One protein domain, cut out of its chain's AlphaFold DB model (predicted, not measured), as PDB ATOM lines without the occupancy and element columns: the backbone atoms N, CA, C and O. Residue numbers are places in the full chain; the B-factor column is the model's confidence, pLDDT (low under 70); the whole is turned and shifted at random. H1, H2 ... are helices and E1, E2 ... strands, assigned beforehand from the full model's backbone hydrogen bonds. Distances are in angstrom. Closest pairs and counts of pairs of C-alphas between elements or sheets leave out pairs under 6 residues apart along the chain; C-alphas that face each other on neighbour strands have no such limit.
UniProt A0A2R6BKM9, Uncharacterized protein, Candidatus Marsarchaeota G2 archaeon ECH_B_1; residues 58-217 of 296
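Overview. This is residues 58 to 217 of the 296 residues of an uncharacterized protein of Candidatus Marsarchaeota G2 archaeon ECH_B_1 (UniProt A0A2R6BKM9). With little regular structure, this is a loop-rich body around a small sheet, E1 E2 E3, with H1, H2 and H6 grouped beyond one end; past H6 lies a remote hairpin, E4 and E5, and residues 195 to 217 arch back from it. The printed part has 160 residues, 56 in named elements, class mixed, running H1 H2 E1 H3 H4 E2 E3 H5 H6 E4 E5; both sheets are antiparallel. It is loose, radius of gyration of the C-alphas 19.0 A, spanning 59 by 45 by 31 A.

Along the chain. Find C-alpha 65 at (128.313, 198.593, 168.175); H1 runs 14.2 A to 74. Then come H2 (77 to 80), E1 (87 to 90), H3 (94 to 99), H4 (101 to 104), E2 (118 to 121), E3 (130 to 133), H5 (162 to 165), H6 (169 to 178, 14.3 A), E4 (184 to 186) and E5 (192 to 194), ending at (154.841, 191.338, 163.200).

Arrangement. Within hydrogen-bond range are N 87 and O 121 of E1 and E2, 2.8 A, N 120 and O 132 of hairpin E2 and E3, 3.1 A, and N 185 and O 193 of hairpin E4 and E5, 2.8 A. H2 touches H6, closest C-alphas Phe 80 and Gln 170, 5.0 A. H3 and H4 meet only through their link. Every O i to N i+4 pair is within range in H1 and H6, 1 of 2 in H3; H2, H4 and H5 are too short.

Size, cuts and confidence. C-alphas 108 and 189 are farthest apart, 61.3 A. The printed part has no cut; links H4 to E2 and E3 to H5 are long. Residues 58, 201 and 203 to 217 have pLDDT under 70.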
ATOM      1  N   GLY A  58     131.099 197.437 159.398       67.44
ATOM      2  CA  GLY A  58     130.550 198.552 158.609       67.44
ATOM      3  C   GLY A  58     129.543 198.212 157.505       67.44
ATOM      4  O   GLY A  58     128.796 199.093 157.098       67.44
ATOM      5  N   ASN A  59     129.490 196.963 157.041       75.12
ATOM      6  CA  ASN A  59     128.518 196.551 156.027       75.12
ATOM      7  C   ASN A  59     127.247 195.955 156.634       75.12
ATOM      8  O   ASN A  59     126.222 195.920 155.957       75.12
ATOM      9  N   LEU A  60     127.310 195.487 157.883       86.19
ATOM     10  CA  LEU A  60     126.194 194.842 158.554       86.19
ATOM     11  C   LEU A  60     125.143 195.877 158.953       86.19
ATOM     12  O   LEU A  60     125.444 196.934 159.507       86.19
ATOM     13  N   LYS A  61     123.890 195.542 158.677       85.62
ATOM     14  CA  LYS A  61     122.738 196.399 158.912       85.62
ATOM     15  C   LYS A  61     122.172 196.199 160.319       85.62
ATOM     16  O   LYS A  61     122.181 195.089 160.843       85.62
ATOM     17  N   ASP A  62     121.654 197.284 160.896       83.88
ATOM     18  CA  ASP A  62     120.952 197.317 162.187       83.88
ATOM     19  C   ASP A  62     121.772 196.739 163.356       83.88
ATOM     20  O   ASP A  62     121.268 196.005 164.208       83.88
ATOM     21  N   ILE A  63     123.064 197.087 163.397       85.75
ATOM     22  CA  ILE A  63     123.972 196.735 164.491       85.75
ATOM     23  C   ILE A  63     124.236 197.943 165.384       85.75
ATOM     24  O   ILE A  63     124.736 198.972 164.931       85.75
ATOM     25  N   ASN A  64     123.997 197.771 166.682       89.94
ATOM     26  CA  ASN A  64     124.504 198.670 167.708       89.94
ATOM     27  C   ASN A  64     125.892 198.191 168.166       89.94
ATOM     28  O   ASN A  64     126.026 197.142 168.798       89.94
ATOM     29  N   GLY A  65     126.935 198.959 167.842       90.00
ATOM     30  CA  GLY A  65     128.313 198.593 168.175       90.00
ATOM     31  C   GLY A  65     128.573 198.490 169.681       90.00
ATOM     32  O   GLY A  65     129.311 197.604 170.104       90.00
ATOM     33  N   GLU A  66     127.928 199.320 170.501       92.25
ATOM     34  CA  GLU A  66     128.052 199.255 171.960       92.25
ATOM     35  C   GLU A  66     127.505 197.930 172.506       92.25
ATOM     36  O   GLU A  66     128.154 197.259 173.313       92.25
ATOM     37  N   ASP A  67     126.340 197.503 172.013       92.94
ATOM     38  CA  ASP A  67     125.722 196.232 172.393       92.94
ATOM     39  C   ASP A  67     126.563 195.027 171.980       92.94
ATOM     40  O   ASP A  67     126.608 194.031 172.712       92.94
ATOM     41  N   VAL A  68     127.208 195.108 170.814       93.44
ATOM     42  CA  VAL A  68     128.147 194.092 170.335       93.44
ATOM     43  C   VAL A  68     129.349 194.012 171.264       93.44
ATOM     44  O   VAL A  68     129.672 192.925 171.734       93.44
ATOM     45  N   TRP A  69     129.983 195.139 171.594       94.69
ATOM     46  CA  TRP A  69     131.148 195.144 172.480       94.69
ATOM     47  C   TRP A  69     130.815 194.678 173.895       94.69
ATOM     48  O   TRP A  69     131.561 193.877 174.453       94.69
ATOM     49  N   LYS A  70     129.654 195.055 174.444       94.50
ATOM     50  CA  LYS A  70     129.162 194.486 175.710       94.50
ATOM     51  C   LYS A  70     129.007 192.967 175.629       94.50
ATOM     52  O   LYS A  70     129.391 192.267 176.562       94.50
ATOM     53  N   ALA A  71     128.480 192.440 174.523       93.88
ATOM     54  CA  ALA A  71     128.362 190.995 174.328       93.88
ATOM     55  C   ALA A  71     129.725 190.308 174.186       93.88
ATOM     56  O   ALA A  71     129.900 189.229 174.735       93.88
ATOM     57  N   ILE A  72     130.696 190.939 173.517       93.69
ATOM     58  CA  ILE A  72     132.071 190.429 173.418       93.69
ATOM     59  C   ILE A  72     132.698 190.333 174.814       93.69
ATOM     60  O   ILE A  72     133.196 189.276 175.185       93.69
ATOM     61  N   LEU A  73     132.612 191.405 175.608       93.94
ATOM     62  CA  LEU A  73     133.202 191.471 176.952       93.94
ATOM     63  C   LEU A  73     132.559 190.493 177.947       93.94
ATOM     64  O   LEU A  73     133.214 190.047 178.882       93.94
ATOM     65  N   THR A  74     131.282 190.157 177.753       93.12
ATOM     66  CA  THR A  74     130.521 189.249 178.633       93.12
ATOM     67  C   THR A  74     130.362 187.835 178.073       93.12
ATOM     68  O   THR A  74     129.749 186.991 178.722       93.12
ATOM     69  N   ASN A  75     130.875 187.567 176.866       90.00
ATOM     70  CA  ASN A  75     130.582 186.360 176.085       90.00
ATOM     71  C   ASN A  75     129.062 186.102 175.893       90.00
ATOM     72  O   ASN A  75     128.606 184.966 175.762       90.00
ATOM     73  N   GLY A  76     128.258 187.169 175.885       92.44
ATOM     74  CA  GLY A  76     126.792 187.156 175.877       92.44
ATOM     75  C   GLY A  76     126.162 187.203 174.481       92.44
ATOM     76  O   GLY A  76     125.254 187.998 174.242       92.44
ATOM     77  N   PHE A  77     126.641 186.392 173.533       91.19
ATOM     78  CA  PHE A  77     126.178 186.446 172.135       91.19
ATOM     79  C   PHE A  77     124.768 185.891 171.896       91.19
ATOM     80  O   PHE A  77     124.189 186.149 170.843       91.19
ATOM     81  N   SER A  78     124.193 185.166 172.859       91.56
ATOM     82  CA  SER A  78     122.878 184.516 172.734       91.56
ATOM     83  C   SER A  78     121.745 185.482 172.381       91.56
ATOM     84  O   SER A  78     120.805 185.094 171.691       91.56
ATOM     85  N   LYS A  79     121.853 186.758 172.777       91.19
ATOM     86  CA  LYS A  79     120.879 187.802 172.416       91.19
ATOM     87  C   LYS A  79     120.777 188.053 170.904       91.19
ATOM     88  O   LYS A  79     119.779 188.593 170.448       91.19
ATOM     89  N   PHE A  80     121.792 187.658 170.134       92.50
ATOM     90  CA  PHE A  80     121.867 187.839 168.682       92.50
ATOM     91  C   PHE A  80     121.510 186.578 167.886       92.50
ATOM     92  O   PHE A  80     121.623 186.580 166.661       92.50
ATOM     93  N   LYS A  81     121.099 185.498 168.560       92.00
ATOM     94  CA  LYS A  81     120.820 184.203 167.929       92.00
ATOM     95  C   LYS A  81     119.687 184.274 166.902       92.00
ATOM     96  O   LYS A  81     119.775 183.664 165.847       92.00
ATOM     97  N   GLU A  82     118.647 185.043 167.204       90.44
ATOM     98  CA  GLU A  82     117.462 185.170 166.345       90.44
ATOM     99  C   GLU A  82     117.607 186.272 165.280       90.44
ATOM    100  O   GLU A  82     116.775 186.394 164.380       90.44
ATOM    101  N   GLN A  83     118.659 187.094 165.367       91.69
ATOM    102  CA  GLN A  83     118.920 188.162 164.406       91.69
ATOM    103  C   GLN A  83     119.734 187.611 163.238       91.69
ATOM    104  O   GLN A  83     120.753 186.957 163.435       91.69
ATOM    105  N   ILE A  84     119.313 187.902 162.010       94.38
ATOM    106  CA  ILE A  84     120.027 187.478 160.803       94.38
ATOM    107  C   ILE A  84     121.072 188.525 160.422       94.38
ATOM    108  O   ILE A  84     120.781 189.722 160.388       94.38
ATOM    109  N   ALA A  85     122.289 188.077 160.116       93.50
ATOM    110  CA  ALA A  85     123.361 188.942 159.652       93.50
ATOM    111  C   ALA A  85     123.158 189.297 158.175       93.50
ATOM    112  O   ALA A  85     123.258 188.444 157.291       93.50
ATOM    113  N   ILE A  86     122.884 190.573 157.910       93.31
ATOM    114  CA  ILE A  86     122.617 191.095 156.568       93.31
ATOM    115  C   ILE A  86     123.475 192.316 156.329       93.31
ATOM    116  O   ILE A  86     123.632 193.150 157.215       93.31
ATOM    117  N   SER A  87     123.977 192.435 155.109       91.12
ATOM    118  CA  SER A  87     124.606 193.649 154.616       91.12
ATOM    119  C   SER A  87     123.739 194.356 153.586       91.12
ATOM    120  O   SER A  87     122.884 193.745 152.941       91.12
ATOM    121  N   GLN A  88     123.974 195.655 153.426       88.69
ATOM    122  CA  GLN A  88     123.354 196.465 152.386       88.69
ATOM    123  C   GLN A  88     124.389 196.827 151.322       88.69
ATOM    124  O   GLN A  88     125.452 197.343 151.656       88.69
ATOM    125  N   ILE A  89     124.061 196.607 150.047       84.56
ATOM    126  CA  ILE A  89     124.878 197.084 148.918       84.56
ATOM    127  C   ILE A  89     124.066 197.940 147.963       84.56
ATOM    128  O   ILE A  89     122.844 197.797 147.869       84.56
ATOM    129  N   THR A  90     124.756 198.833 147.260       85.12
ATOM    130  CA  THR A  90     124.172 199.679 146.222       85.12
ATOM    131  C   THR A  90     124.260 198.969 144.876       85.12
ATOM    132  O   THR A  90     125.240 198.301 144.561       85.12
ATOM    133  N   THR A  91     123.249 199.120 144.027       82.75
ATOM    134  CA  THR A  91     123.261 198.626 142.646       82.75
ATOM    135  C   THR A  91     123.953 199.637 141.731       82.75
ATOM    136  O   THR A  91     123.340 200.246 140.853       82.75
ATOM    137  N   SER A  92     125.245 199.865 141.965       78.81
ATOM    138  CA  SER A  92     126.012 200.914 141.280       78.81
ATOM    139  C   SER A  92     126.547 200.487 139.900       78.81
ATOM    140  O   SER A  92     126.797 201.330 139.039       78.81
ATOM    141  N   LYS A  93     126.681 199.173 139.655       76.12
ATOM    142  CA  LYS A  93     127.299 198.612 138.442       76.12
ATOM    143  C   LYS A  93     126.315 197.896 137.516       76.12
ATOM    144  O   LYS A  93     125.412 197.208 137.999       76.12
ATOM    145  N   PRO A  94     126.545 197.924 136.187       77.62
ATOM    146  CA  PRO A  94     125.778 197.120 135.238       77.62
ATOM    147  C   PRO A  94     125.847 195.610 135.500       77.62
ATOM    148  O   PRO A  94     124.841 194.932 135.313       77.62
ATOM    149  N   SER A  95     126.997 195.084 135.947       74.50
ATOM    150  CA  SER A  95     127.164 193.663 136.294       74.50
ATOM    151  C   SER A  95     126.249 193.259 137.450       74.50
ATOM    152  O   SER A  95     125.532 192.268 137.356       74.50
ATOM    153  N   ILE A  96     126.204 194.081 138.502       75.62
ATOM    154  CA  ILE A  96     125.304 193.921 139.647       75.62
ATOM    155  C   ILE A  96     123.844 194.041 139.186       75.62
ATOM    156  O   ILE A  96     123.041 193.154 139.459       75.62
ATOM    157  N   LEU A  97     123.503 195.072 138.404       79.94
ATOM    158  CA  LEU A  97     122.150 195.276 137.875       79.94
ATOM    159  C   LEU A  97     121.665 194.109 136.997       79.94
ATOM    160  O   LEU A  97     120.487 193.751 137.034       79.94
ATOM    161  N   GLN A  98     122.562 193.500 136.215       79.50
ATOM    162  CA  GLN A  98     122.245 192.363 135.352       79.50
ATOM    163  C   GLN A  98     121.746 191.155 136.151       79.50
ATOM    164  O   GLN A  98     120.841 190.466 135.673       79.50
ATOM    165  N   ARG A  99     122.251 190.949 137.375       75.44
ATOM    166  CA  ARG A  99     121.783 189.889 138.286       75.44
ATOM    167  C   ARG A  99     120.303 190.059 138.655       75.44
ATOM    168  O   ARG A  99     119.631 189.094 138.985       75.44
ATOM    169  N   PHE A 100     119.746 191.265 138.522       75.31
ATOM    170  CA  PHE A 100     118.335 191.538 138.828       75.31
ATOM    171  C   PHE A 100     117.406 191.451 137.639       75.31
ATOM    172  O   PHE A 100     116.213 191.689 137.808       75.31
ATOM    173  N   ARG A 101     117.884 191.058 136.453       80.69
ATOM    174  CA  ARG A 101     116.986 190.839 135.310       80.69
ATOM    175  C   ARG A 101     115.864 189.876 135.671       80.69
ATOM    176  O   ARG A 101     114.703 190.174 135.393       80.69
ATOM    177  N   ARG A 102     116.177 188.779 136.369       78.75
ATOM    178  CA  ARG A 102     115.144 187.831 136.787       78.75
ATOM    179  C   ARG A 102     114.236 188.391 137.876       78.75
ATOM    180  O   ARG A 102     113.024 188.245 137.789       78.75
ATOM    181  N   MET A 103     114.784 189.093 138.865       78.88
ATOM    182  CA  MET A 103     113.976 189.701 139.934       78.88
ATOM    183  C   MET A 103     113.083 190.848 139.451       78.88
ATOM    184  O   MET A 103     112.062 191.124 140.081       78.88
ATOM    185  N   ASN A 104     113.470 191.520 138.369       85.88
ATOM    186  CA  ASN A 104     112.705 192.574 137.706       85.88
ATOM    187  C   ASN A 104     111.731 192.027 136.658       85.88
ATOM    188  O   ASN A 104     110.858 192.766 136.203       85.88
ATOM    189  N   SER A 105     111.859 190.752 136.280       85.25
ATOM    190  CA  SER A 105     110.974 190.126 135.303       85.25
ATOM    191  C   SER A 105     109.529 190.189 135.793       85.25
ATOM    192  O   SER A 105     109.246 189.953 136.967       85.25
ATOM    193  N   ASN A 106     108.615 190.531 134.886       84.88
ATOM    194  CA  ASN A 106     107.176 190.654 135.145       84.88
ATOM    195  C   ASN A 106     106.781 191.726 136.181       84.88
ATOM    196  O   ASN A 106     105.628 191.765 136.609       84.88
ATOM    197  N   LYS A 107     107.701 192.617 136.579       86.44
ATOM    198  CA  LYS A 107     107.389 193.775 137.428       86.44
ATOM    199  C   LYS A 107     107.235 195.040 136.583       86.44
ATOM    200  O   LYS A 107     108.044 195.252 135.675       86.44
ATOM    201  N   PRO A 108     106.265 195.915 136.900       89.44
ATOM    202  CA  PRO A 108     106.180 197.221 136.264       89.44
ATOM    203  C   PRO A 108     107.385 198.083 136.667       89.44
ATOM    204  O   PRO A 108     108.007 197.844 137.708       89.44
ATOM    205  N   TYR A 109     107.745 199.058 135.833       85.88
ATOM    206  CA  TYR A 109     109.007 199.800 135.937       85.88
ATOM    207  C   TYR A 109     109.218 200.463 137.310       85.88
ATOM    208  O   TYR A 109     110.332 200.508 137.831       85.88
ATOM    209  N   GLU A 110     108.155 200.942 137.948       86.88
ATOM    210  CA  GLU A 110     108.173 201.534 139.286       86.88
ATOM    211  C   GLU A 110     108.516 200.539 140.406       86.88
ATOM    212  O   GLU A 110     109.024 200.958 141.443       86.88
ATOM    213  N   LYS A 111     108.318 199.232 140.183       83.50
ATOM    214  CA  LYS A 111     108.637 198.149 141.132       83.50
ATOM    215  C   LYS A 111     109.946 197.417 140.814       83.50
ATOM    216  O   LYS A 111     110.292 196.461 141.511       83.50
ATOM    217  N   GLN A 112     110.655 197.816 139.761       87.25
ATOM    218  CA  GLN A 112     111.944 197.227 139.399       87.25
ATOM    219  C   GLN A 112     113.079 197.802 140.254       87.25
ATOM    220  O   GLN A 112     113.080 198.977 140.623       87.25
ATOM    221  N   ILE A 113     114.079 196.970 140.538       85.00
ATOM    222  CA  ILE A 113     115.372 197.390 141.076       85.00
ATOM    223  C   ILE A 113     116.097 198.169 139.975       85.00
ATOM    224  O   ILE A 113     116.349 197.630 138.895       85.00
ATOM    225  N   LYS A 114     116.409 199.435 140.251       86.44
ATOM    226  CA  LYS A 114     117.043 200.381 139.323       86.44
ATOM    227  C   LYS A 114     118.516 200.584 139.690       86.44
ATOM    228  O   LYS A 114     118.917 200.193 140.789       86.44
ATOM    229  N   PRO A 115     119.334 201.174 138.801       86.06
ATOM    230  CA  PRO A 115     120.642 201.689 139.192       86.06
ATOM    231  C   PRO A 115     120.534 202.596 140.424       86.06
ATOM    232  O   PRO A 115     119.568 203.350 140.536       86.06
ATOM    233  N   PHE A 116     121.523 202.526 141.316       84.06
ATOM    234  CA  PHE A 116     121.598 203.300 142.569       84.06
ATOM    235  C   PHE A 116     120.528 202.974 143.624       84.06
ATOM    236  O   PHE A 116     120.430 203.666 144.636       84.06
ATOM    237  N   ASN A 117     119.752 201.905 143.433       87.94
ATOM    238  CA  ASN A 117     118.945 201.342 144.510       87.94
ATOM    239  C   ASN A 117     119.831 200.567 145.494       87.94
ATOM    240  O   ASN A 117     120.993 200.271 145.230       87.94
ATOM    241  N   PHE A 118     119.249 200.191 146.628       86.69
ATOM    242  CA  PHE A 118     119.886 199.293 147.580       86.69
ATOM    243  C   PHE A 118     119.346 197.878 147.464       86.69
ATOM    244  O   PHE A 118     118.253 197.635 146.938       86.69
ATOM    245  N   MET A 119     120.091 196.950 148.042       87.62
ATOM    246  CA  MET A 119     119.644 195.589 148.250       87.62
ATOM    247  C   MET A 119     120.220 194.988 149.522       87.62
ATOM    248  O   MET A 119     121.156 195.538 150.102       87.62
ATOM    249  N   LEU A 120     119.663 193.847 149.918       91.38
ATOM    250  CA  LEU A 120     120.094 193.103 151.090       91.38
ATOM    251  C   LEU A 120     120.797 191.821 150.651       91.38
ATOM    252  O   LEU A 120     120.316 191.107 149.767       91.38
ATOM    253  N   ILE A 121     121.937 191.543 151.273       91.06
ATOM    254  CA  ILE A 121     122.794 190.408 150.944       91.06
ATOM    255  C   ILE A 121     123.305 189.733 152.217       91.06
ATOM    256  O   ILE A 121     123.709 190.404 153.169       91.06
ATOM    257  N   GLY A 122     123.252 188.404 152.250       92.44
ATOM    258  CA  GLY A 122     123.868 187.592 153.299       92.44
ATOM    259  C   GLY A 122     125.314 187.233 152.962       92.44
ATOM    260  O   GLY A 122     125.732 187.297 151.809       92.44
ATOM    261  N   SER A 123     126.089 186.831 153.967       89.88
ATOM    262  CA  SER A 123     127.393 186.198 153.732       89.88
ATOM    263  C   SER A 123     127.218 184.776 153.194       89.88
ATOM    264  O   SER A 123     126.183 184.152 153.421       89.88
ATOM    265  N   GLU A 124     128.234 184.250 152.505       92.19
ATOM    266  CA  GLU A 124     128.174 182.897 151.951       92.19
ATOM    267  C   GLU A 124     127.921 181.844 153.039       92.19
ATOM    268  O   GLU A 124     128.663 181.736 154.020       92.19
ATOM    269  N   LYS A 125     126.892 181.024 152.830       93.69
ATOM    270  CA  LYS A 125     126.577 179.849 153.645       93.69
ATOM    271  C   LYS A 125     126.082 178.748 152.725       93.69
ATOM    272  O   LYS A 125     125.325 179.015 151.797       93.69
ATOM    273  N   ASN A 126     126.534 177.514 152.940       94.69
ATOM    274  CA  ASN A 126     126.162 176.379 152.087       94.69
ATOM    275  C   ASN A 126     126.368 176.662 150.581       94.69
ATOM    276  O   ASN A 126     125.566 176.252 149.746       94.69
ATOM    277  N   ARG A 127     127.464 177.365 150.247       93.06
ATOM    278  CA  ARG A 127     127.872 177.773 148.885       93.06
ATOM    279  C   ARG A 127     126.935 178.750 148.165       93.06
ATOM    280  O   ARG A 127     127.083 178.964 146.965       93.06
ATOM    281  N   VAL A 128     126.000 179.354 148.890       94.00
ATOM    282  CA  VAL A 128     125.015 180.302 148.368       94.00
ATOM    283  C   VAL A 128     125.217 181.650 149.041       94.00
ATOM    284  O   VAL A 128     125.492 181.721 150.240       94.00
ATOM    285  N   ILE A 129     125.073 182.723 148.268       93.56
ATOM    286  CA  ILE A 129     125.063 184.096 148.778       93.56
ATOM    287  C   ILE A 129     123.646 184.630 148.578       93.56
ATOM    288  O   ILE A 129     123.296 185.034 147.467       93.56
ATOM    289  N   PRO A 130     122.790 184.590 149.611       94.12
ATOM    290  CA  PRO A 130     121.394 184.935 149.435       94.12
ATOM    291  C   PRO A 130     121.235 186.444 149.247       94.12
ATOM    292  O   PRO A 130     121.839 187.257 149.951       94.12
ATOM    293  N   CYS A 131     120.412 186.816 148.273       91.31
ATOM    294  CA  CYS A 131     120.269 188.190 147.837       91.31
ATOM    295  C   CYS A 131     118.809 188.527 147.531       91.31
ATOM    296  O   CYS A 131     118.113 187.781 146.835       91.31
ATOM    297  N   LEU A 132     118.328 189.651 148.061       90.25
ATOM    298  CA  LEU A 132     116.930 190.071 147.945       90.25
ATOM    299  C   LEU A 132     116.807 191.595 147.778       90.25
ATOM    300  O   LEU A 132     117.750 192.330 148.089       90.25
ATOM    301  N   PRO A 133     115.663 192.102 147.273       87.69
ATOM    302  CA  PRO A 133     115.462 193.535 147.117       87.69
ATOM    303  C   PRO A 133     115.510 194.212 148.485       87.69
ATOM    304  O   PRO A 133     115.196 193.594 149.501       87.69
ATOM    305  N   TYR A 134     115.870 195.492 148.513       88.44
ATOM    306  CA  TYR A 134     115.849 196.239 149.759       88.44
ATOM    307  C   TYR A 134     114.458 196.239 150.396       88.44
ATOM    308  O   TYR A 134     113.463 196.568 149.750       88.44
ATOM    309  N   ASP A 135     114.430 195.935 151.688       86.25
ATOM    310  CA  ASP A 135     113.273 196.072 152.555       86.25
ATOM    311  C   ASP A 135     113.713 196.799 153.834       86.25
ATOM    312  O   ASP A 135     114.855 196.660 154.291       86.25
ATOM    313  N   LYS A 136     112.818 197.618 154.391       86.56
ATOM    314  CA  LYS A 136     113.027 198.218 155.713       86.56
ATOM    315  C   LYS A 136     112.760 197.195 156.816       86.56
ATOM    316  O   LYS A 136     113.400 197.269 157.855       86.56
ATOM    317  N   ASP A 137     111.832 196.262 156.594       88.44
ATOM    318  CA  ASP A 137     111.486 195.229 157.565       88.44
ATOM    319  C   ASP A 137     112.287 193.945 157.317       88.44
ATOM    320  O   ASP A 137     112.050 193.193 156.360       88.44
ATOM    321  N   LEU A 138     113.244 193.692 158.208       87.94
ATOM    322  CA  LEU A 138     114.108 192.513 158.171       87.94
ATOM    323  C   LEU A 138     113.512 191.305 158.911       87.94
ATOM    324  O   LEU A 138     114.121 190.234 158.915       87.94
ATOM    325  N   ARG A 139     112.334 191.427 159.537       88.19
ATOM    326  CA  ARG A 139     111.720 190.307 160.264       88.19
ATOM    327  C   ARG A 139     111.403 189.159 159.307       88.19
ATOM    328  O   ARG A 139     110.807 189.353 158.247       88.19
ATOM    329  N   GLY A 140     111.817 187.950 159.687       90.38
ATOM    330  CA  GLY A 140     111.576 186.734 158.909       90.38
ATOM    331  C   GLY A 140     112.264 186.713 157.540       90.38
ATOM    332  O   GLY A 140     111.861 185.946 156.668       90.38
ATOM    333  N   ILE A 141     113.283 187.547 157.323       92.56
ATOM    334  CA  ILE A 141     114.045 187.616 156.070       92.56
ATOM    335  C   ILE A 141     114.634 186.271 155.640       92.56
ATOM    336  O   ILE A 141     114.638 185.965 154.452       92.56
ATOM    337  N   GLN A 142     115.014 185.425 156.598       93.88
ATOM    338  CA  GLN A 142     115.495 184.067 156.366       93.88
ATOM    339  C   GLN A 142     114.438 183.124 155.771       93.88
ATOM    340  O   GLN A 142     114.767 182.032 155.325       93.88
ATOM    341  N   TYR A 143     113.168 183.531 155.757       94.31
ATOM    342  CA  TYR A 143     112.063 182.797 155.141       94.31
ATOM    343  C   TYR A 143     111.574 183.452 153.842       94.31
ATOM    344  O   TYR A 143     110.748 182.871 153.139       94.31
ATOM    345  N   LYS A 144     112.077 184.646 153.493       92.62
ATOM    346  CA  LYS A 144     111.701 185.336 152.253       92.62
ATOM    347  C   LYS A 144     112.348 184.647 151.036       92.62
ATOM    348  O   LYS A 144     113.456 184.113 151.148       92.62
ATOM    349  N   PRO A 145     111.690 184.667 149.860       91.50
ATOM    350  CA  PRO A 145     112.315 184.251 148.611       91.50
ATOM    351  C   PRO A 145     113.534 185.116 148.285       91.50
ATOM    352  O   PRO A 145     113.478 186.344 148.395       91.50
ATOM    353  N   PHE A 146     114.610 184.485 147.832       92.75
ATOM    354  CA  PHE A 146     115.847 185.163 147.450       92.75
ATOM    355  C   PHE A 146     116.424 184.557 146.165       92.75
ATOM    356  O   PHE A 146     115.967 183.513 145.690       92.75
ATOM    357  N   ILE A 147     117.426 185.218 145.593       91.69
ATOM    358  CA  ILE A 147     118.270 184.649 144.539       91.69
ATOM    359  C   ILE A 147     119.681 184.435 145.074       91.69
ATOM    360  O   ILE A 147     120.179 185.244 145.857       91.69
ATOM    361  N   ASP A 148     120.323 183.348 144.670       92.25
ATOM    362  CA  ASP A 148     121.752 183.192 144.886       92.25
ATOM    363  C   ASP A 148     122.499 184.206 144.017       92.25
ATOM    364  O   ASP A 148     122.418 184.173 142.789       92.25
ATOM    365  N   TYR A 149     123.249 185.097 144.655       87.56
ATOM    366  CA  TYR A 149     124.033 186.120 143.981       87.56
ATOM    367  C   TYR A 149     125.071 185.512 143.023       87.56
ATOM    368  O   TYR A 149     125.360 186.115 141.985       87.56
ATOM    369  N   LYS A 150     125.612 184.318 143.335       85.44
ATOM    370  CA  LYS A 150     126.637 183.653 142.509       85.44
ATOM    371  C   LYS A 150     126.066 183.168 141.181       85.44
ATOM    372  O   LYS A 150     126.627 183.456 140.126       85.44
ATOM    373  N   THR A 151     124.962 182.430 141.247       87.31
ATOM    374  CA  THR A 151     124.435 181.657 140.109       87.31
ATOM    375  C   THR A 151     123.146 182.208 139.507       87.31
ATOM    376  O   THR A 151     122.690 181.690 138.492       87.31
ATOM    377  N   ASP A 152     122.537 183.224 140.124       86.69
ATOM    378  CA  ASP A 152     121.162 183.650 139.843       86.69
ATOM    379  C   ASP A 152     120.156 182.489 140.004       86.69
ATOM    380  O   ASP A 152     119.109 182.453 139.367       86.69
ATOM    381  N   THR A 153     120.420 181.496 140.860       90.94
ATOM    382  CA  THR A 153     119.468 180.402 141.155       90.94
ATOM    383  C   THR A 153     118.435 180.871 142.186       90.94
ATOM    384  O   THR A 153     118.817 181.500 143.170       90.94
ATOM    385  N   PRO A 154     117.121 180.647 141.995       91.81
ATOM    386  CA  PRO A 154     116.118 181.099 142.951       91.81
ATOM    387  C   PRO A 154     116.087 180.154 144.145       91.81
ATOM    388  O   PRO A 154     116.296 178.951 143.988       91.81
ATOM    389  N   SER A 155     115.741 180.675 145.322       93.94
ATOM    390  CA  SER A 155     115.672 179.881 146.551       93.94
ATOM    391  C   SER A 155     114.735 178.673 146.453       93.94
ATOM    392  O   SER A 155     114.974 177.669 147.109       93.94
ATOM    393  N   SER A 156     113.708 178.729 145.598       93.19
ATOM    394  CA  SER A 156     112.795 177.611 145.317       93.19
ATOM    395  C   SER A 156     113.457 176.410 144.636       93.19
ATOM    396  O   SER A 156     112.909 175.315 144.685       93.19
ATOM    397  N   ASN A 157     114.600 176.614 143.978       95.12
ATOM    398  CA  ASN A 157     115.321 175.576 143.240       95.12
ATOM    399  C   ASN A 157     116.607 175.151 143.967       95.12
ATOM    400  O   ASN A 157     117.410 174.407 143.406       95.12
ATOM    401  N   LEU A 158     116.837 175.656 145.181       95.75
ATOM    402  CA  LEU A 158     117.971 175.272 146.011       95.75
ATOM    403  C   LEU A 158     117.626 174.025 146.852       95.75
ATOM    404  O   LEU A 158     116.469 173.833 147.218       95.75
ATOM    405  N   PRO A 159     118.616 173.180 147.195       96.00
ATOM    406  CA  PRO A 159     118.379 171.877 147.834       96.00
ATOM    407  C   PRO A 159     117.989 171.930 149.322       96.00
ATOM    408  O   PRO A 159     117.621 170.907 149.890       96.00
ATOM    409  N   LEU A 160     118.096 173.092 149.964       96.62
ATOM    410  CA  LEU A 160     117.846 173.288 151.397       96.62
ATOM    411  C   LEU A 160     116.770 174.363 151.577       96.62
ATOM    412  O   LEU A 160     116.600 175.203 150.688       96.62
ATOM    413  N   PRO A 161     116.059 174.385 152.714       95.12
ATOM    414  CA  PRO A 161     115.128 175.466 153.009       95.12
ATOM    415  C   PRO A 161     115.851 176.812 153.172       95.12
ATOM    416  O   PRO A 161     117.023 176.873 153.537       95.12
ATOM    417  N   SER A 162     115.126 177.910 152.924       94.31
ATOM    418  CA  SER A 162     115.688 179.270 152.830       94.31
ATOM    419  C   SER A 162     116.577 179.655 154.021       94.31
ATOM    420  O   SER A 162     117.670 180.185 153.829       94.31
ATOM    421  N   TYR A 163     116.161 179.312 155.243       94.12
ATOM    422  CA  TYR A 163     116.849 179.704 156.475       94.12
ATOM    423  C   TYR A 163     118.236 179.069 156.650       94.12
ATOM    424  O   TYR A 163     119.072 179.626 157.359       94.12
ATOM    425  N   GLU A 164     118.525 177.960 155.963       96.25
ATOM    426  CA  GLU A 164     119.834 177.296 156.005       96.25
ATOM    427  C   GLU A 164     120.933 178.099 155.297       96.25
ATOM    428  O   GLU A 164     122.119 177.853 155.503       96.25
ATOM    429  N   TYR A 165     120.567 179.084 154.475       96.38
ATOM    430  CA  TYR A 165     121.519 179.911 153.727       96.38
ATOM    431  C   TYR A 165     121.866 181.230 154.416       96.38
ATOM    432  O   TYR A 165     122.655 182.009 153.891       96.38
ATOM    433  N   TRP A 166     121.311 181.480 155.601       95.75
ATOM    434  CA  TRP A 166     121.536 182.708 156.353       95.75
ATOM    435  C   TRP A 166     122.385 182.450 157.592       95.75
ATOM    436  O   TRP A 166     122.151 181.493 158.335       95.75
ATOM    437  N   HIS A 167     123.380 183.304 157.825       94.62
ATOM    438  CA  HIS A 167     124.100 183.348 159.098       94.62
ATOM    439  C   HIS A 167     123.315 184.179 160.104       94.62
ATOM    440  O   HIS A 167     122.770 185.232 159.764       94.62
ATOM    441  N   THR A 168     123.287 183.727 161.352       94.69
ATOM    442  CA  THR A 168     122.822 184.574 162.449       94.69
ATOM    443  C   THR A 168     123.882 185.629 162.755       94.69
ATOM    444  O   THR A 168     125.066 185.478 162.435       94.69
ATOM    445  N   LEU A 169     123.480 186.716 163.403       92.69
ATOM    446  CA  LEU A 169     124.421 187.718 163.871       92.69
ATOM    447  C   LEU A 169     125.351 187.127 164.939       92.69
ATOM    448  O   LEU A 169     126.533 187.460 164.961       92.69
ATOM    449  N   GLN A 170     124.872 186.177 165.747       93.69
ATOM    450  CA  GLN A 170     125.729 185.397 166.640       93.69
ATOM    451  C   GLN A 170     126.864 184.679 165.882       93.69
ATOM    452  O   GLN A 170     128.014 184.758 166.321       93.69
ATOM    453  N   ASP A 171     126.578 184.013 164.757       92.38
ATOM    454  CA  ASP A 171     127.590 183.285 163.969       92.38
ATOM    455  C   ASP A 171     128.685 184.232 163.460       92.38
ATOM    456  O   ASP A 171     129.888 183.966 163.589       92.38
ATOM    457  N   VAL A 172     128.263 185.385 162.930       91.50
ATOM    458  CA  VAL A 172     129.167 186.409 162.393       91.50
ATOM    459  C   VAL A 172     130.006 187.046 163.499       91.50
ATOM    460  O   VAL A 172     131.218 187.178 163.336       91.50
ATOM    461  N   LEU A 173     129.412 187.394 164.643       91.38
ATOM    462  CA  LEU A 173     130.139 187.989 165.770       91.38
ATOM    463  C   LEU A 173     131.105 186.998 166.431       91.38
ATOM    464  O   LEU A 173     132.222 187.370 166.789       91.38
ATOM    465  N   THR A 174     130.724 185.724 166.529       90.88
ATOM    466  CA  THR A 174     131.619 184.666 167.025       90.88
ATOM    467  C   THR A 174     132.841 184.532 166.117       90.88
ATOM    468  O   THR A 174     133.976 184.448 166.592       90.88
ATOM    469  N   SER A 175     132.621 184.570 164.801       89.12
ATOM    470  CA  SER A 175     133.697 184.548 163.808       89.12
ATOM    471  C   SER A 175     134.553 185.816 163.868       89.12
ATOM    472  O   SER A 175     135.775 185.737 163.781       89.12
ATOM    473  N   TYR A 176     133.935 186.980 164.085       89.06
ATOM    474  CA  TYR A 176     134.613 188.270 164.199       89.06
ATOM    475  C   TYR A 176     135.647 188.299 165.331       89.06
ATOM    476  O   TYR A 176     136.761 188.787 165.124       89.06
ATOM    477  N   VAL A 177     135.306 187.756 166.505       88.62
ATOM    478  CA  VAL A 177     136.219 187.703 167.663       88.62
ATOM    479  C   VAL A 177     137.383 186.744 167.426       88.62
ATOM    480  O   VAL A 177     138.497 187.014 167.858       88.62
ATOM    481  N   ARG A 178     137.148 185.647 166.698       85.81
ATOM    482  CA  ARG A 178     138.164 184.626 166.394       85.81
ATOM    483  C   ARG A 178     138.996 184.929 165.148       85.81
ATOM    484  O   ARG A 178     139.898 184.170 164.815       85.81
ATOM    485  N   HIS A 179     138.676 185.995 164.419       84.12
ATOM    486  CA  HIS A 179     139.365 186.312 163.179       84.12
ATOM    487  C   HIS A 179     140.736 186.934 163.466       84.12
ATOM    488  O   HIS A 179     140.811 188.046 163.995       84.12
ATOM    489  N   ASN A 180     141.804 186.242 163.073       78.62
ATOM    490  CA  ASN A 180     143.189 186.673 163.270       78.62
ATOM    491  C   ASN A 180     143.525 187.942 162.468       78.62
ATOM    492  O   ASN A 180     142.942 188.209 161.419       78.62
ATOM    493  N   ASP A 181     144.478 188.741 162.953       79.12
ATOM    494  CA  ASP A 181     145.033 189.846 162.167       79.12
ATOM    495  C   ASP A 181     146.164 189.320 161.275       79.12
ATOM    496  O   ASP A 181     147.241 188.978 161.754       79.12
ATOM    497  N   ASN A 182     145.936 189.292 159.960       82.81
ATOM    498  CA  ASN A 182     146.897 188.769 158.981       82.81
ATOM    499  C   ASN A 182     148.250 189.505 158.965       82.81
ATOM    500  O   ASN A 182     149.204 189.012 158.357       82.81
ATOM    501  N   LYS A 183     148.349 190.680 159.603       81.25
ATOM    502  CA  LYS A 183     149.607 191.428 159.753       81.25
ATOM    503  C   LYS A 183     150.545 190.828 160.797       81.25
ATOM    504  O   LYS A 183     151.696 191.265 160.872       81.25
ATOM    505  N   PHE A 184     150.066 189.886 161.598       84.19
ATOM    506  CA  PHE A 184     150.828 189.254 162.659       84.19
ATOM    507  C   PHE A 184     150.823 187.734 162.487       84.19
ATOM    508  O   PHE A 184     149.874 187.151 161.964       84.19
ATOM    509  N   ASP A 185     151.919 187.117 162.899       84.69
ATOM    510  CA  ASP A 185     151.989 185.699 163.224       84.69
ATOM    511  C   ASP A 185     151.860 185.556 164.740       84.69
ATOM    512  O   ASP A 185     152.141 186.498 165.474       84.69
ATOM    513  N   TYR A 186     151.408 184.403 165.213       83.31
ATOM    514  CA  TYR A 186     151.247 184.139 166.640       83.31
ATOM    515  C   TYR A 186     152.084 182.916 166.984       83.31
ATOM    516  O   TYR A 186     152.036 181.923 166.257       83.31
ATOM    517  N   ASP A 187     152.882 183.003 168.044       84.75
ATOM    518  CA  ASP A 187     153.626 181.844 168.531       84.75
ATOM    519  C   ASP A 187     152.734 180.895 169.351       84.75
ATOM    520  O   ASP A 187     151.529 181.107 169.511       84.75
ATOM    521  N   ASN A 188     153.332 179.820 169.865       86.25
ATOM    522  CA  ASN A 188     152.624 178.801 170.643       86.25
ATOM    523  C   ASN A 188     152.077 179.328 171.984       86.25
ATOM    524  O   ASN A 188     151.252 178.656 172.600       86.25
ATOM    525  N   GLU A 189     152.520 180.506 172.431       85.75
ATOM    526  CA  GLU A 189     152.037 181.188 173.636       85.75
ATOM    527  C   GLU A 189     150.959 182.238 173.301       85.75
ATOM    528  O   GLU A 189     150.363 182.835 174.198       85.75
ATOM    529  N   GLY A 190     150.667 182.443 172.011       75.62
ATOM    530  CA  GLY A 190     149.694 183.419 171.525       75.62
ATOM    531  C   GLY A 190     150.240 184.845 171.436       75.62
ATOM    532  O   GLY A 190     149.456 185.780 171.249       75.62
ATOM    533  N   ILE A 191     151.558 185.042 171.546       80.81
ATOM    534  CA  ILE A 191     152.180 186.361 171.405       80.81
ATOM    535  C   ILE A 191     152.238 186.728 169.921       80.81
ATOM    536  O   ILE A 191     152.692 185.954 169.078       80.81
ATOM    537  N   ALA A 192     151.760 187.933 169.601       81.25
ATOM    538  CA  ALA A 192     151.714 188.447 168.239       81.25
ATOM    539  C   ALA A 192     153.083 188.986 167.790       81.25
ATOM    540  O   ALA A 192     153.581 189.985 168.311       81.25
ATOM    541  N   HIS A 193     153.644 188.385 166.748       83.19
ATOM    542  CA  HIS A 193     154.863 188.805 166.064       83.19
ATOM    543  C   HIS A 193     154.507 189.492 164.755       83.19
ATOM    544  O   HIS A 193     153.669 189.016 163.993       83.19
ATOM    545  N   ARG A 194     155.126 190.635 164.455       83.44
ATOM    546  CA  ARG A 194     154.841 191.338 163.200       83.44
ATOM    547  C   ARG A 194     155.295 190.483 162.017       83.44
ATOM    548  O   ARG A 194     156.472 190.149 161.915       83.44
ATOM    549  N   LYS A 195     154.383 190.203 161.086       84.69
ATOM    550  CA  LYS A 195     154.709 189.471 159.862       84.69
ATOM    551  C   LYS A 195     155.673 190.293 159.016       84.69
ATOM    552  O   LYS A 195     155.346 191.398 158.567       84.69
ATOM    553  N   HIS A 196     156.862 189.750 158.789       82.44
ATOM    554  CA  HIS A 196     157.821 190.329 157.863       82.44
ATOM    555  C   HIS A 196     157.423 189.955 156.439       82.44
ATOM    556  O   HIS A 196     157.347 188.782 156.081       82.44
ATOM    557  N   ILE A 197     157.148 190.969 155.624       80.50
ATOM    558  CA  ILE A 197     156.862 190.787 154.205       80.50
ATOM    559  C   ILE A 197     158.148 190.979 153.406       80.50
ATOM    560  O   ILE A 197     158.786 192.029 153.483       80.50
ATOM    561  N   ASN A 198     158.520 189.969 152.623       81.38
ATOM    562  CA  ASN A 198     159.558 190.113 151.611       81.38
ATOM    563  C   ASN A 198     158.912 190.686 150.355       81.38
ATOM    564  O   ASN A 198     158.076 190.045 149.713       81.38
ATOM    565  N   VAL A 199     159.268 191.924 150.026       79.50
ATOM    566  CA  VAL A 199     158.766 192.582 148.821       79.50
ATOM    567  C   VAL A 199     159.482 191.974 147.621       79.50
ATOM    568  O   VAL A 199     160.641 192.282 147.375       79.50
ATOM    569  N   ASN A 200     158.787 191.101 146.893       77.19
ATOM    570  CA  ASN A 200     159.294 190.525 145.645       77.19
ATOM    571  C   ASN A 200     159.088 191.499 144.468       77.19
ATOM    572  O   ASN A 200     160.012 191.820 143.735       77.19
ATOM    573  N   LYS A 201     157.876 192.053 144.331       68.31
ATOM    574  CA  LYS A 201     157.507 192.937 143.217       68.31
ATOM    575  C   LYS A 201     156.667 194.111 143.694       68.31
ATOM    576  O   LYS A 201     155.758 193.940 144.505       68.31
ATOM    577  N   ILE A 202     156.925 195.291 143.137       72.88
ATOM    578  CA  ILE A 202     156.083 196.475 143.331       72.88
ATOM    579  C   ILE A 202     155.061 196.524 142.191       72.88
ATOM    580  O   ILE A 202     155.428 196.593 141.019       72.88
ATOM    581  N   ARG A 203     153.772 196.483 142.538       66.06
ATOM    582  CA  ARG A 203     152.655 196.666 141.603       66.06
ATOM    583  C   ARG A 203     151.971 197.990 141.916       66.06
ATOM    584  O   ARG A 203     151.580 198.230 143.056       66.06
ATOM    585  N   TYR A 204     151.838 198.850 140.914       67.06
ATOM    586  CA  TYR A 204     151.114 200.108 141.063       67.06
ATOM    587  C   TYR A 204     149.637 199.831 140.859       67.06
ATOM    588  O   TYR A 204     149.226 199.522 139.749       67.06
ATOM    589  N   ILE A 205     148.847 199.939 141.918       63.38
ATOM    590  CA  ILE A 205     147.391 199.817 141.857       63.38
ATOM    591  C   ILE A 205     146.773 201.209 141.958       63.38
ATOM    592  O   ILE A 205     147.298 202.085 142.650       63.38
ATOM    593  N   GLY A 206     145.676 201.441 141.245       59.31
ATOM    594  CA  GLY A 206     144.937 202.691 141.369       59.31
ATOM    595  C   GLY A 206     144.403 202.901 142.781       59.31
ATOM    596  O   GLY A 206     143.961 201.953 143.422       59.31
ATOM    597  N   LYS A 207     144.403 204.154 143.261       56.22
ATOM    598  CA  LYS A 207     143.756 204.521 144.539       56.22
ATOM    599  C   LYS A 207     142.240 204.272 144.536       56.22
ATOM    600  O   LYS A 207     141.641 204.192 145.600       56.22
ATOM    601  N   GLU A 208     141.652 204.120 143.355       54.31
ATOM    602  CA  GLU A 208     140.228 203.898 143.129       54.31
ATOM    603  C   GLU A 208     140.025 202.539 142.444       54.31
ATOM    604  O   GLU A 208     139.703 202.456 141.260       54.31
ATOM    605  N   SER A 209     140.225 201.432 143.167       51.00
ATOM    606  CA  SER A 209     139.489 200.226 142.777       51.00
ATOM    607  C   SER A 209     138.016 200.537 143.025       51.00
ATOM    608  O   SER A 209     137.562 200.515 144.167       51.00
ATOM    609  N   ASN A 210     137.257 200.782 141.957       51.62
ATOM    610  CA  ASN A 210     135.794 200.947 141.972       51.62
ATOM    611  C   ASN A 210     135.041 199.660 142.383       51.62
ATOM    612  O   ASN A 210     133.858 199.494 142.101       51.62
ATOM    613  N   ASN A 211     135.735 198.727 143.034       54.97
ATOM    614  CA  ASN A 211     135.360 197.335 143.253       54.97
ATOM    615  C   ASN A 211     135.239 196.998 144.745       54.97
ATOM    616  O   ASN A 211     135.197 195.834 145.128       54.97
ATOM    617  N   LEU A 212     135.149 198.017 145.613       55.75
ATOM    618  CA  LEU A 212     134.899 197.818 147.046       55.75
ATOM    619  C   LEU A 212     133.617 197.010 147.304       55.75
ATOM    620  O   LEU A 212     133.604 196.195 148.221       55.75
ATOM    621  N   GLU A 213     132.576 197.202 146.485       56.00
ATOM    622  CA  GLU A 213     131.323 196.434 146.565       56.00
ATOM    623  C   GLU A 213     131.521 194.947 146.217       56.00
ATOM    624  O   GLU A 213     130.845 194.091 146.787       56.00
ATOM    625  N   ASP A 214     132.491 194.616 145.358       56.62
ATOM    626  CA  ASP A 214     132.730 193.240 144.905       56.62
ATOM    627  C   ASP A 214     133.434 192.409 145.996       56.62
ATOM    628  O   ASP A 214     133.138 191.221 146.174       56.62
ATOM    629  N   ASN A 215     134.266 193.062 146.824       56.97
ATOM    630  CA  ASN A 215     134.923 192.450 147.987       56.97
ATOM    631  C   ASN A 215     133.933 191.903 149.027       56.97
ATOM    632  O   ASN A 215     134.306 191.031 149.808       56.97
ATOM    633  N   LEU A 216     132.686 192.392 149.064       57.94
ATOM    634  CA  LEU A 216     131.690 191.902 150.020       57.94
ATOM    635  C   LEU A 216     131.314 190.438 149.760       57.94
ATOM    636  O   LEU A 216     131.006 189.699 150.691       57.94
ATOM    637  N   THR A 217     131.328 190.027 148.494       59.34
ATOM    638  CA  THR A 217     130.912 188.679 148.088       59.34
ATOM    639  C   THR A 217     132.082 187.712 147.959       59.34
ATOM    640  O   THR A 217     131.863 186.503 147.927       59.34
TER     641      THR A 217